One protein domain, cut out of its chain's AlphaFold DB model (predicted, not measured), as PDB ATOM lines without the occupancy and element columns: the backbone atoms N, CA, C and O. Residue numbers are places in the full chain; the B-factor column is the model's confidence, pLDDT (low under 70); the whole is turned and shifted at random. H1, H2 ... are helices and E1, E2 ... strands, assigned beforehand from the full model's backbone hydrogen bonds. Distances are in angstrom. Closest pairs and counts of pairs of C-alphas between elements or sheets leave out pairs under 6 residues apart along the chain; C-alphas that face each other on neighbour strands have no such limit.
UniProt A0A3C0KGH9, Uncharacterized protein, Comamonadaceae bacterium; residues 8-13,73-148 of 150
ATOM      1  N   ILE A   8      -8.820 -41.729 -10.456       82.69
ATOM      2  CA  ILE A   8      -8.415 -41.859 -11.844       82.69
ATOM      3  C   ILE A   8      -8.410 -43.348 -12.183       82.69
ATOM      4  O   ILE A   8      -7.680 -44.130 -11.567       82.69
ATOM      5  N   HIS A   9      -9.214 -43.746 -13.167       81.00
ATOM      6  CA  HIS A   9      -9.268 -45.121 -13.639       81.00
ATOM      7  C   HIS A   9      -9.043 -45.193 -15.157       81.00
ATOM      8  O   HIS A   9      -9.832 -44.642 -15.931       81.00
ATOM      9  N   PRO A  10      -7.980 -45.869 -15.622       82.06
ATOM     10  CA  PRO A  10      -7.768 -46.090 -17.046       82.06
ATOM     11  C   PRO A  10      -8.833 -47.039 -17.610       82.06
ATOM     12  O   PRO A  10      -9.199 -48.044 -17.006       82.06
ATOM     13  N   VAL A  11      -9.334 -46.709 -18.790       80.25
ATOM     14  CA  VAL A  11     -10.324 -47.483 -19.533       80.25
ATOM     15  C   VAL A  11      -9.625 -48.053 -20.754       80.25
ATOM     16  O   VAL A  11      -9.392 -47.353 -21.735       80.25
ATOM     17  N   GLY A  12      -9.222 -49.316 -20.654       79.25
ATOM     18  CA  GLY A  12      -8.658 -50.055 -21.776       79.25
ATOM     19  C   GLY A  12      -9.732 -50.779 -22.584       79.25
ATOM     20  O   GLY A  12     -10.919 -50.754 -22.256       79.25
ATOM     21  N   ARG A  13      -9.291 -51.485 -23.625       81.69
ATOM     22  CA  ARG A  13     -10.155 -52.365 -24.422       81.69
ATOM     23  C   ARG A  13     -10.738 -53.448 -23.534       81.69
ATOM     24  O   ARG A  13     -10.006 -54.153 -22.846       81.69
ATOM     25  N   GLY A  73      -9.533 -44.820 -23.056       85.06
ATOM     26  CA  GLY A  73      -9.295 -43.552 -22.396       85.06
ATOM     27  C   GLY A  73      -9.049 -43.693 -20.906       85.06
ATOM     28  O   GLY A  73      -8.468 -44.662 -20.422       85.06
ATOM     29  N   ARG A  74      -9.488 -42.697 -20.154       85.31
ATOM     30  CA  ARG A  74      -9.384 -42.648 -18.701       85.31
ATOM     31  C   ARG A  74     -10.576 -41.884 -18.156       85.31
ATOM     32  O   ARG A  74     -10.876 -40.775 -18.595       85.31
ATOM     33  N   LEU A  75     -11.239 -42.501 -17.192       86.56
ATOM     34  CA  LEU A  75     -12.332 -41.908 -16.450       86.56
ATOM     35  C   LEU A  75     -11.763 -41.320 -15.162       86.56
ATOM     36  O   LEU A  75     -11.069 -42.007 -14.414       86.56
ATOM     37  N   GLU A  76     -12.022 -40.043 -14.929       86.88
ATOM     38  CA  GLU A  76     -11.573 -39.329 -13.743       86.88
ATOM     39  C   GLU A  76     -12.777 -38.745 -13.004       86.88
ATOM     40  O   GLU A  76     -13.613 -38.070 -13.598       86.88
ATOM     41  N   TRP A  77     -12.850 -38.986 -11.702       82.75
ATOM     42  CA  TRP A  77     -13.736 -38.287 -10.785       82.75
ATOM     43  C   TRP A  77     -12.915 -37.265 -10.006       82.75
ATOM     44  O   TRP A  77     -11.960 -37.640  -9.319       82.75
ATOM     45  N   ARG A  78     -13.283 -35.984 -10.100       81.50
ATOM     46  CA  ARG A  78     -12.716 -34.928  -9.254       81.50
ATOM     47  C   ARG A  78     -13.747 -34.490  -8.234       81.50
ATOM     48  O   ARG A  78     -14.848 -34.088  -8.606       81.50
ATOM     49  N   ASP A  79     -13.352 -34.535  -6.970       73.81
ATOM     50  CA  ASP A  79     -14.105 -33.917  -5.888       73.81
ATOM     51  C   ASP A  79     -14.019 -32.388  -6.031       73.81
ATOM     52  O   ASP A  79     -12.927 -31.826  -6.177       73.81
ATOM     53  N   ARG A  80     -15.167 -31.713  -6.037       62.97
ATOM     54  CA  ARG A  80     -15.267 -30.255  -5.981       62.97
ATOM     55  C   ARG A  80     -15.696 -29.974  -4.544       62.97
ATOM     56  O   ARG A  80     -16.863 -30.107  -4.210       62.97
ATOM     57  N   GLY A  81     -14.714 -29.719  -3.680       55.12
ATOM     58  CA  GLY A  81     -14.863 -29.792  -2.224       55.12
ATOM     59  C   GLY A  81     -16.202 -29.292  -1.656       55.12
ATOM     60  O   GLY A  81     -16.677 -28.222  -2.015       55.12
ATOM     61  N   SER A  82     -16.759 -30.099  -0.748       47.47
ATOM     62  CA  SER A  82     -17.871 -29.864   0.190       47.47
ATOM     63  C   SER A  82     -18.617 -28.519   0.084       47.47
ATOM     64  O   SER A  82     -18.432 -27.642   0.928       47.47
ATOM     65  N   TYR A  83     -19.547 -28.402  -0.866       49.47
ATOM     66  CA  TYR A  83     -20.674 -27.471  -0.742       49.47
ATOM     67  C   TYR A  83     -21.871 -28.168  -0.079       49.47
ATOM     68  O   TYR A  83     -22.005 -29.394  -0.114       49.47
ATOM     69  N   ALA A  84     -22.691 -27.368   0.602       47.69
ATOM     70  CA  ALA A  84     -23.633 -27.750   1.655       47.69
ATOM     71  C   ALA A  84     -24.754 -28.748   1.276       47.69
ATOM     72  O   ALA A  84     -25.445 -29.214   2.177       47.69
ATOM     73  N   ASP A  85     -24.889 -29.134   0.003       51.00
ATOM     74  CA  ASP A  85     -26.029 -29.916  -0.513       51.00
ATOM     75  C   ASP A  85     -25.729 -31.387  -0.859       51.00
ATOM     76  O   ASP A  85     -26.605 -32.119  -1.311       51.00
ATOM     77  N   GLY A  86     -24.523 -31.878  -0.558       53.31
ATOM     78  CA  GLY A  86     -24.192 -33.299  -0.689       53.31
ATOM     79  C   GLY A  86     -23.673 -33.686  -2.077       53.31
ATOM     80  O   GLY A  86     -24.399 -33.734  -3.057       53.31
ATOM     81  N   ILE A  87     -22.389 -34.054  -2.109       55.56
ATOM     82  CA  ILE A  87     -21.653 -34.662  -3.233       55.56
ATOM     83  C   ILE A  87     -21.736 -33.882  -4.562       55.56
ATOM     84  O   ILE A  87     -22.348 -34.335  -5.524       55.56
ATOM     85  N   GLU A  88     -20.997 -32.777  -4.678       64.31
ATOM     86  CA  GLU A  88     -20.720 -32.150  -5.979       64.31
ATOM     87  C   GLU A  88     -19.319 -32.518  -6.485       64.31
ATOM     88  O   GLU A  88     -18.396 -31.714  -6.480       64.31
ATOM     89  N   GLY A  89     -19.132 -33.755  -6.946       69.56
ATOM     90  CA  GLY A  89     -17.974 -34.096  -7.779       69.56
ATOM     91  C   GLY A  89     -18.321 -34.040  -9.266       69.56
ATOM     92  O   GLY A  89     -19.485 -34.062  -9.662       69.56
ATOM     93  N   SER A  90     -17.308 -33.933 -10.119       80.31
ATOM     94  CA  SER A  90     -17.479 -33.876 -11.574       80.31
ATOM     95  C   SER A  90     -16.710 -35.001 -12.255       80.31
ATOM     96  O   SER A  90     -15.541 -35.250 -11.945       80.31
ATOM     97  N   TRP A  91     -17.366 -35.666 -13.208       85.31
ATOM     98  CA  TRP A  91     -16.744 -36.708 -14.017       85.31
ATOM     99  C   TRP A  91     -16.098 -36.129 -15.275       85.31
ATOM    100  O   TRP A  91     -16.720 -35.386 -16.035       85.31
ATOM    101  N   PHE A  92     -14.862 -36.540 -15.531       85.38
ATOM    102  CA  PHE A  92     -14.071 -36.167 -16.691       85.38
ATOM    103  C   PHE A  92     -13.683 -37.411 -17.486       85.38
ATOM    104  O   PHE A  92     -13.166 -38.389 -16.946       85.38
ATOM    105  N   TRP A  93     -13.887 -37.354 -18.796       86.50
ATOM    106  CA  TRP A  93     -13.419 -38.357 -19.738       86.50
ATOM    107  C   TRP A  93     -12.190 -37.850 -20.487       86.50
ATOM    108  O   TRP A  93     -12.236 -36.836 -21.187       86.50
ATOM    109  N   HIS A  94     -11.096 -38.592 -20.378       85.75
ATOM    110  CA  HIS A  94      -9.882 -38.388 -21.154       85.75
ATOM    111  C   HIS A  94      -9.860 -39.446 -22.254       85.75
ATOM    112  O   HIS A  94      -9.545 -40.602 -21.992       85.75
ATOM    113  N   GLY A  95     -10.269 -39.074 -23.465       80.56
ATOM    114  CA  GLY A  95     -10.186 -39.948 -24.638       80.56
ATOM    115  C   GLY A  95      -8.914 -39.689 -25.443       80.56
ATOM    116  O   GLY A  95      -7.922 -39.200 -24.919       80.56
ATOM    117  N   ALA A  96      -8.984 -39.929 -26.753       71.44
ATOM    118  CA  ALA A  96      -7.925 -39.552 -27.695       71.44
ATOM    119  C   ALA A  96      -7.794 -38.026 -27.910       71.44
ATOM    120  O   ALA A  96      -6.840 -37.568 -28.532       71.44
ATOM    121  N   ALA A  97      -8.763 -37.234 -27.436       72.25
ATOM    122  CA  ALA A  97      -8.707 -35.780 -27.523       72.25
ATOM    123  C   ALA A  97      -7.684 -35.211 -26.516       72.25
ATOM    124  O   ALA A  97      -7.615 -35.700 -25.389       72.25
ATOM    125  N   PRO A  98      -6.940 -34.150 -26.878       68.25
ATOM    126  CA  PRO A  98      -5.889 -33.587 -26.028       68.25
ATOM    127  C   PRO A  98      -6.413 -32.922 -24.747       68.25
ATOM    128  O   PRO A  98      -5.646 -32.717 -23.812       68.25
ATOM    129  N   GLN A  99      -7.705 -32.581 -24.687       76.69
ATOM    130  CA  GLN A  99      -8.322 -31.955 -23.520       76.69
ATOM    131  C   GLN A  99      -9.339 -32.891 -22.850       76.69
ATOM    132  O   GLN A  99     -10.110 -33.557 -23.552       76.69
ATOM    133  N   PRO A 100      -9.383 -32.924 -21.503       78.56
ATOM    134  CA  PRO A 100     -10.398 -33.669 -20.775       78.56
ATOM    135  C   PRO A 100     -11.788 -33.121 -21.055       78.56
ATOM    136  O   PRO A 100     -12.045 -31.925 -20.920       78.56
ATOM    137  N   ARG A 101     -12.711 -34.017 -21.392       83.38
ATOM    138  CA  ARG A 101     -14.113 -33.677 -21.602       83.38
ATOM    139  C   ARG A 101     -14.880 -33.838 -20.296       83.38
ATOM    140  O   ARG A 101     -14.947 -34.940 -19.757       83.38
ATOM    141  N   LEU A 102     -15.491 -32.757 -19.817       82.81
ATOM    142  CA  LEU A 102     -16.462 -32.816 -18.725       82.81
ATOM    143  C   LEU A 102     -17.723 -33.558 -19.197       82.81
ATOM    144  O   LEU A 102     -18.287 -33.235 -20.247       82.81
ATOM    145  N   LEU A 103     -18.161 -34.549 -18.426       81.81
ATOM    146  CA  LEU A 103     -19.389 -35.279 -18.718       81.81
ATOM    147  C   LEU A 103     -20.603 -34.464 -18.298       81.81
ATOM    148  O   LEU A 103     -20.632 -33.882 -17.217       81.81
ATOM    149  N   HIS A 104     -21.609 -34.424 -19.171       78.06
ATOM    150  CA  HIS A 104     -22.826 -33.645 -18.925       78.06
ATOM    151  C   HIS A 104     -23.753 -34.352 -17.933       78.06
ATOM    152  O   HIS A 104     -24.568 -33.714 -17.273       78.06
ATOM    153  N   ARG A 105     -23.642 -35.678 -17.845       79.62
ATOM    154  CA  ARG A 105     -24.349 -36.516 -16.880       79.62
ATOM    155  C   ARG A 105     -23.356 -37.421 -16.176       79.62
ATOM    156  O   ARG A 105     -22.346 -37.814 -16.763       79.62
ATOM    157  N   ALA A 106     -23.669 -37.772 -14.933       82.25
ATOM    158  CA  ALA A 106     -22.941 -38.821 -14.246       82.25
ATOM    159  C   ALA A 106     -22.999 -40.123 -15.072       82.25
ATOM    160  O   ALA A 106     -24.039 -40.414 -15.674       82.25
ATOM    161  N   PRO A 107     -21.903 -40.897 -15.132       86.88
ATOM    162  CA  PRO A 107     -21.913 -42.217 -15.718       86.88
ATOM    163  C   PRO A 107     -22.921 -43.090 -14.976       86.88
ATOM    164  O   PRO A 107     -22.874 -43.233 -13.756       86.88
ATOM    165  N   GLU A 108     -23.835 -43.679 -15.728       89.19
ATOM    166  CA  GLU A 108     -24.883 -44.521 -15.176       89.19
ATOM    167  C   GLU A 108     -24.397 -45.963 -15.128       89.19
ATOM    168  O   GLU A 108     -24.025 -46.543 -16.153       89.19
ATOM    169  N   LEU A 109     -24.389 -46.540 -13.930       89.50
ATOM    170  CA  LEU A 109     -24.062 -47.943 -13.732       89.50
ATOM    171  C   LEU A 109     -25.239 -48.804 -14.198       89.50
ATOM    172  O   LEU A 109     -26.285 -48.814 -13.557       89.50
ATOM    173  N   VAL A 110     -25.063 -49.535 -15.298       91.44
ATOM    174  CA  VAL A 110     -26.122 -50.389 -15.855       91.44
ATOM    175  C   VAL A 110     -25.979 -51.839 -15.411       91.44
ATOM    176  O   VAL A 110     -26.972 -52.499 -15.120       91.44
ATOM    177  N   LEU A 111     -24.748 -52.351 -15.359       90.44
ATOM    178  CA  LEU A 111     -24.471 -53.703 -14.881       90.44
ATOM    179  C   LEU A 111     -23.212 -53.711 -14.029       90.44
ATOM    180  O   LEU A 111     -22.204 -53.107 -14.394       90.44
ATOM    181  N   ASP A 112     -23.251 -54.459 -12.934       91.12
ATOM    182  CA  ASP A 112     -22.120 -54.624 -12.035       91.12
ATOM    183  C   ASP A 112     -21.821 -56.109 -11.799       91.12
ATOM    184  O   ASP A 112     -22.552 -56.805 -11.097       91.12
ATOM    185  N   LEU A 113     -20.726 -56.589 -12.391       89.50
ATOM    186  CA  LEU A 113     -20.204 -57.949 -12.227       89.50
ATOM    187  C   LEU A 113     -18.994 -57.976 -11.279       89.50
ATOM    188  O   LEU A 113     -18.108 -58.822 -11.418       89.50
ATOM    189  N   GLN A 114     -18.919 -57.037 -10.331       88.56
ATOM    190  CA  GLN A 114     -17.853 -56.853  -9.336       88.56
ATOM    191  C   GLN A 114     -16.495 -56.434  -9.907       88.56
ATOM    192  O   GLN A 114     -15.935 -55.441  -9.460       88.56
ATOM    193  N   ARG A 115     -15.930 -57.181 -10.867       88.19
ATOM    194  CA  ARG A 115     -14.625 -56.900 -11.510       88.19
ATOM    195  C   ARG A 115     -14.751 -56.283 -12.899       88.19
ATOM    196  O   ARG A 115     -13.757 -55.825 -13.464       88.19
ATOM    197  N   VAL A 116     -15.960 -56.308 -13.439       89.50
ATOM    198  CA  VAL A 116     -16.338 -55.735 -14.724       89.50
ATOM    199  C   VAL A 116     -17.642 -54.991 -14.493       89.50
ATOM    200  O   VAL A 116     -18.566 -55.555 -13.912       89.50
ATOM    201  N   VAL A 117     -17.727 -53.740 -14.927       91.06
ATOM    202  CA  VAL A 117     -18.975 -52.978 -14.873       91.06
ATOM    203  C   VAL A 117     -19.309 -52.424 -16.248       91.06
ATOM    204  O   VAL A 117     -18.422 -52.024 -17.001       91.06
ATOM    205  N   LEU A 118     -20.593 -52.417 -16.582       91.62
ATOM    206  CA  LEU A 118     -21.120 -51.763 -17.768       91.62
ATOM    207  C   LEU A 118     -21.675 -50.411 -17.359       91.62
ATOM    208  O   LEU A 118     -22.579 -50.328 -16.525       91.62
ATOM    209  N   VAL A 119     -21.143 -49.364 -17.971       90.56
ATOM    210  CA  VAL A 119     -21.521 -47.990 -17.673       90.56
ATOM    211  C   VAL A 119     -21.993 -47.303 -18.944       90.56
ATOM    212  O   VAL A 119     -21.403 -47.472 -20.017       90.56
ATOM    213  N   ARG A 120     -23.059 -46.512 -18.822       89.38
ATOM    214  CA  ARG A 120     -23.538 -45.626 -19.878       89.38
ATOM    215  C   ARG A 120     -22.983 -44.223 -19.653       89.38
ATOM    216  O   ARG A 120     -23.246 -43.593 -18.634       89.38
ATOM    217  N   LEU A 121     -22.209 -43.739 -20.618       86.75
ATOM    218  CA  LEU A 121     -21.438 -42.504 -20.540       86.75
ATOM    219  C   LEU A 121     -21.726 -41.646 -21.776       86.75
ATOM    220  O   LEU A 121     -21.411 -42.052 -22.894       86.75
ATOM    221  N   ASP A 122     -22.390 -40.499 -21.592       83.31
ATOM    222  CA  ASP A 122     -22.869 -39.622 -22.679       83.31
ATOM    223  C   ASP A 122     -23.588 -40.400 -23.814       83.31
ATOM    224  O   ASP A 122     -23.375 -40.167 -25.004       83.31
ATOM    225  N   GLY A 123     -24.418 -41.385 -23.446       82.56
ATOM    226  CA  GLY A 123     -25.169 -42.231 -24.387       82.56
ATOM    227  C   GLY A 123     -24.376 -43.386 -25.014       82.56
ATOM    228  O   GLY A 123     -24.928 -44.137 -25.814       82.56
ATOM    229  N   ARG A 124     -23.102 -43.568 -24.648       84.38
ATOM    230  CA  ARG A 124     -22.259 -44.683 -25.103       84.38
ATOM    231  C   ARG A 124     -22.132 -45.752 -24.027       84.38
ATOM    232  O   ARG A 124     -22.035 -45.439 -22.847       84.38
ATOM    233  N   TRP A 125     -22.087 -47.007 -24.453       88.50
ATOM    234  CA  TRP A 125     -21.886 -48.157 -23.576       88.50
ATOM    235  C   TRP A 125     -20.404 -48.481 -23.470       88.50
ATOM    236  O   TRP A 125     -19.740 -48.684 -24.488       88.50
ATOM    237  N   ILE A 126     -19.890 -48.512 -22.244       88.38
ATOM    238  CA  ILE A 126     -18.478 -48.753 -21.972       88.38
ATOM    239  C   ILE A 126     -18.356 -49.825 -20.898       88.38
ATOM    240  O   ILE A 126     -18.920 -49.714 -19.811       88.38
ATOM    241  N   TRP A 127     -17.586 -50.859 -21.214       89.62
ATOM    242  CA  TRP A 127     -17.177 -51.872 -20.256       89.62
ATOM    243  C   TRP A 127     -15.923 -51.388 -19.529       89.62
ATOM    244  O   TRP A 127     -14.873 -51.208 -20.144       89.62
ATOM    245  N   LEU A 128     -16.038 -51.167 -18.223       89.31
ATOM    246  CA  LEU A 128     -14.919 -50.845 -17.344       89.31
ATOM    247  C   LEU A 128     -14.463 -52.113 -16.639       89.31
ATOM    248  O   LEU A 128     -15.278 -52.945 -16.241       89.31
ATOM    249  N   GLU A 129     -13.156 -52.250 -16.450       89.31
ATOM    250  CA  GLU A 129     -12.591 -53.469 -15.890       89.31
ATOM    251  C   GLU A 129     -11.517 -53.195 -14.848       89.31
ATOM    252  O   GLU A 129     -10.571 -52.445 -15.097       89.31
ATOM    253  N   ALA A 130     -11.602 -53.916 -13.728       86.00
ATOM    254  CA  ALA A 130     -10.683 -53.808 -12.599       86.00
ATOM    255  C   ALA A 130      -9.218 -54.043 -12.977       86.00
ATOM    256  O   ALA A 130      -8.319 -53.565 -12.295       86.00
ATOM    257  N   ARG A 131      -8.951 -54.787 -14.059       82.62
ATOM    258  CA  ARG A 131      -7.585 -55.121 -14.485       82.62
ATOM    259  C   ARG A 131      -6.730 -53.886 -14.787       82.62
ATOM    260  O   ARG A 131      -5.517 -53.951 -14.639       82.62
ATOM    261  N   TYR A 132      -7.351 -52.799 -15.247       79.81
ATOM    262  CA  TYR A 132      -6.631 -51.614 -15.714       79.81
ATOM    263  C   TYR A 132      -6.292 -50.662 -14.560       79.81
ATOM    264  O   TYR A 132      -5.308 -49.934 -14.642       79.81
ATOM    265  N   GLY A 133      -7.051 -50.703 -13.466       72.75
ATOM    266  CA  GLY A 133      -6.868 -49.841 -12.301       72.75
ATOM    267  C   GLY A 133      -7.186 -50.563 -11.000       72.75
ATOM    268  O   GLY A 133      -7.970 -50.064 -10.205       72.75
ATOM    269  N   ALA A 134      -6.591 -51.738 -10.770       74.75
ATOM    270  CA  ALA A 134      -6.939 -52.611  -9.642       74.75
ATOM    271  C   ALA A 134      -6.874 -51.907  -8.274       74.75
ATOM    272  O   ALA A 134      -7.710 -52.168  -7.413       74.75
ATOM    273  N   ALA A 135      -5.922 -50.983  -8.100       80.62
ATOM    274  CA  ALA A 135      -5.780 -50.188  -6.883       80.62
ATOM    275  C   ALA A 135      -6.906 -49.153  -6.698       80.62
ATOM    276  O   ALA A 135      -7.341 -48.931  -5.576       80.62
ATOM    277  N   SER A 136      -7.405 -48.548  -7.784       82.44
ATOM    278  CA  SER A 136      -8.459 -47.523  -7.751       82.44
ATOM    279  C   SER A 136      -9.857 -48.064  -8.076       82.44
ATOM    280  O   SER A 136     -10.832 -47.314  -8.083       82.44
ATOM    281  N   TRP A 137      -9.981 -49.372  -8.325       87.50
ATOM    282  CA  TRP A 137     -11.213 -50.008  -8.789       87.50
ATOM    283  C   TRP A 137     -12.363 -49.903  -7.786       87.50
ATOM    284  O   TRP A 137     -13.480 -49.537  -8.149       87.50
ATOM    285  N   TRP A 138     -12.104 -50.207  -6.513       85.25
ATOM    286  CA  TRP A 138     -13.140 -50.138  -5.480       85.25
ATOM    287  C   TRP A 138     -13.597 -48.707  -5.219       85.25
ATOM    288  O   TRP A 138     -14.778 -48.477  -4.957       85.25
ATOM    289  N   ASP A 139     -12.684 -47.747  -5.331       85.00
ATOM    290  CA  ASP A 139     -13.001 -46.330  -5.187       85.00
ATOM    291  C   ASP A 139     -13.817 -45.829  -6.378       85.00
ATOM    292  O   ASP A 139     -14.831 -45.161  -6.178       85.00
ATOM    293  N   LEU A 140     -13.462 -46.243  -7.600       85.38
ATOM    294  CA  LEU A 140     -14.254 -45.979  -8.800       85.38
ATOM    295  C   LEU A 140     -15.671 -46.535  -8.648       85.38
ATOM    296  O   LEU A 140     -16.645 -45.828  -8.886       85.38
ATOM    297  N   ARG A 141     -15.797 -47.804  -8.251       87.44
ATOM    298  CA  ARG A 141     -17.096 -48.467  -8.096       87.44
ATOM    299  C   ARG A 141     -17.954 -47.761  -7.044       87.44
ATOM    300  O   ARG A 141     -19.142 -47.556  -7.267       87.44
ATOM    301  N   ARG A 142     -17.350 -47.333  -5.928       82.75
ATOM    302  CA  ARG A 142     -18.029 -46.512  -4.911       82.75
ATOM    303  C   ARG A 142     -18.470 -45.158  -5.461       82.75
ATOM    304  O   ARG A 142     -19.593 -44.755  -5.178       82.75
ATOM    305  N   ALA A 143     -17.633 -44.488  -6.251       82.25
ATOM    306  CA  ALA A 143     -17.985 -43.223  -6.892       82.25
ATOM    307  C   ALA A 143     -19.160 -43.394  -7.871       82.25
ATOM    308  O   ALA A 143     -20.113 -42.627  -7.807       82.25
ATOM    309  N   LEU A 144     -19.141 -44.444  -8.703       84.31
ATOM    310  CA  LEU A 144     -20.225 -44.769  -9.641       84.31
ATOM    311  C   LEU A 144     -21.552 -45.044  -8.924       84.31
ATOM    312  O   LEU A 144     -22.586 -44.519  -9.327       84.31
ATOM    313  N   LEU A 145     -21.518 -45.830  -7.843       82.88
ATOM    314  CA  LEU A 145     -22.698 -46.116  -7.020       82.88
ATOM    315  C   LEU A 145     -23.224 -44.866  -6.304       82.88
ATOM    316  O   LEU A 145     -24.431 -44.705  -6.171       82.88
ATOM    317  N   ALA A 146     -22.336 -43.979  -5.850       78.00
ATOM    318  CA  ALA A 146     -22.726 -42.727  -5.210       78.00
ATOM    319  C   ALA A 146     -23.331 -41.719  -6.200       78.00
ATOM    320  O   ALA A 146     -24.156 -40.908  -5.792       78.00
ATOM    321  N   SER A 147     -22.929 -41.770  -7.475       73.75
ATOM    322  CA  SER A 147     -23.417 -40.878  -8.532       73.75
ATOM    323  C   SER A 147     -24.617 -41.420  -9.318       73.75
ATOM    324  O   SER A 147     -25.072 -40.761 -10.253       73.75
ATOM    325  N   ALA A 148     -25.104 -42.621  -8.996       68.69
ATOM    326  CA  ALA A 148     -26.271 -43.195  -9.654       68.69
ATOM    327  C   ALA A 148     -27.544 -42.423  -9.243       68.69
ATOM    328  O   ALA A 148     -27.736 -42.181  -8.048       68.69
TER     329      ALA A 148
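This is residues 8 to 13 and 73 to 148 of the 150 residues of an uncharacterized protein of Comamonadaceae bacterium (UniProt A0A3C0KGH9). Two small three-stranded sheets stand partly face to face as an open V, coming nearest at E1 and E6, and one helix, H1, packs on both sheets, bridging E1 and E4. The E2-E3 hairpin, with its loop, reaches toward one end of the longest axis. The 82 printed residues hold six named strands, then one named helix; the sheets, ordered E1-E2-E3 and E4-E5-E6, are antiparallel and the class is mixed. The whole is compact, with a radius of gyration of the C-alphas of 12.3 A and spans of 37 by 30 by 25 A.

E1 is residues 8 to 11, from C-alpha 8 at (-8.415, -41.859, -11.844). E2 is residues 73 to 79, 19.7 A long, and E3 residues 89 to 94, 16.2 A. E4 is residues 108 to 112, E5 116 to 121, 15.3 A, and E6 124 to 129, 16.0 A. H1, residues 137 to 146, is 14.1 A long and ends at C-alpha 146 (-22.726, -42.727, -5.210).

E1 and E2 are antiparallel, with N 9 and O 75 2.8 A apart. In the hairpin E2 and E3, N 76 and O 92 are 2.8 A apart. Residues 101 to 102 pair antiparallel with 92 to 93 of E3. E4, E5 and E6 form a meander, each strand the antiparallel neighbour of the one before; N 110 and O 118 are 2.9 A apart, N 119 and O 126 2.9 A. The closest C-alphas of E1 and E6, Val 11 and Leu 128, are 6.1 A apart. H1 is on the first sheet at a height of 9.2 A, across the strands, at 75 degrees to E1 on the local plane; their closest C-alphas, His 9 and Leu 140, are 7.0 A apart. It is on the second at 9.6 A, slantwise, at 46 degrees to E5 on the local plane. Every O i to N i+4 pair in H1 is within hydrogen-bond range.

The C-alphas farthest apart, Arg 13 and Ala 84, lie 38.3 A apart. Residues 14 to 72 are not printed; C-alphas 13 and 73 are 9.1 A apart across the cut. The E3 to E4 link is long. Residues 80 to 89, 98 and 148 are under pLDDT 70.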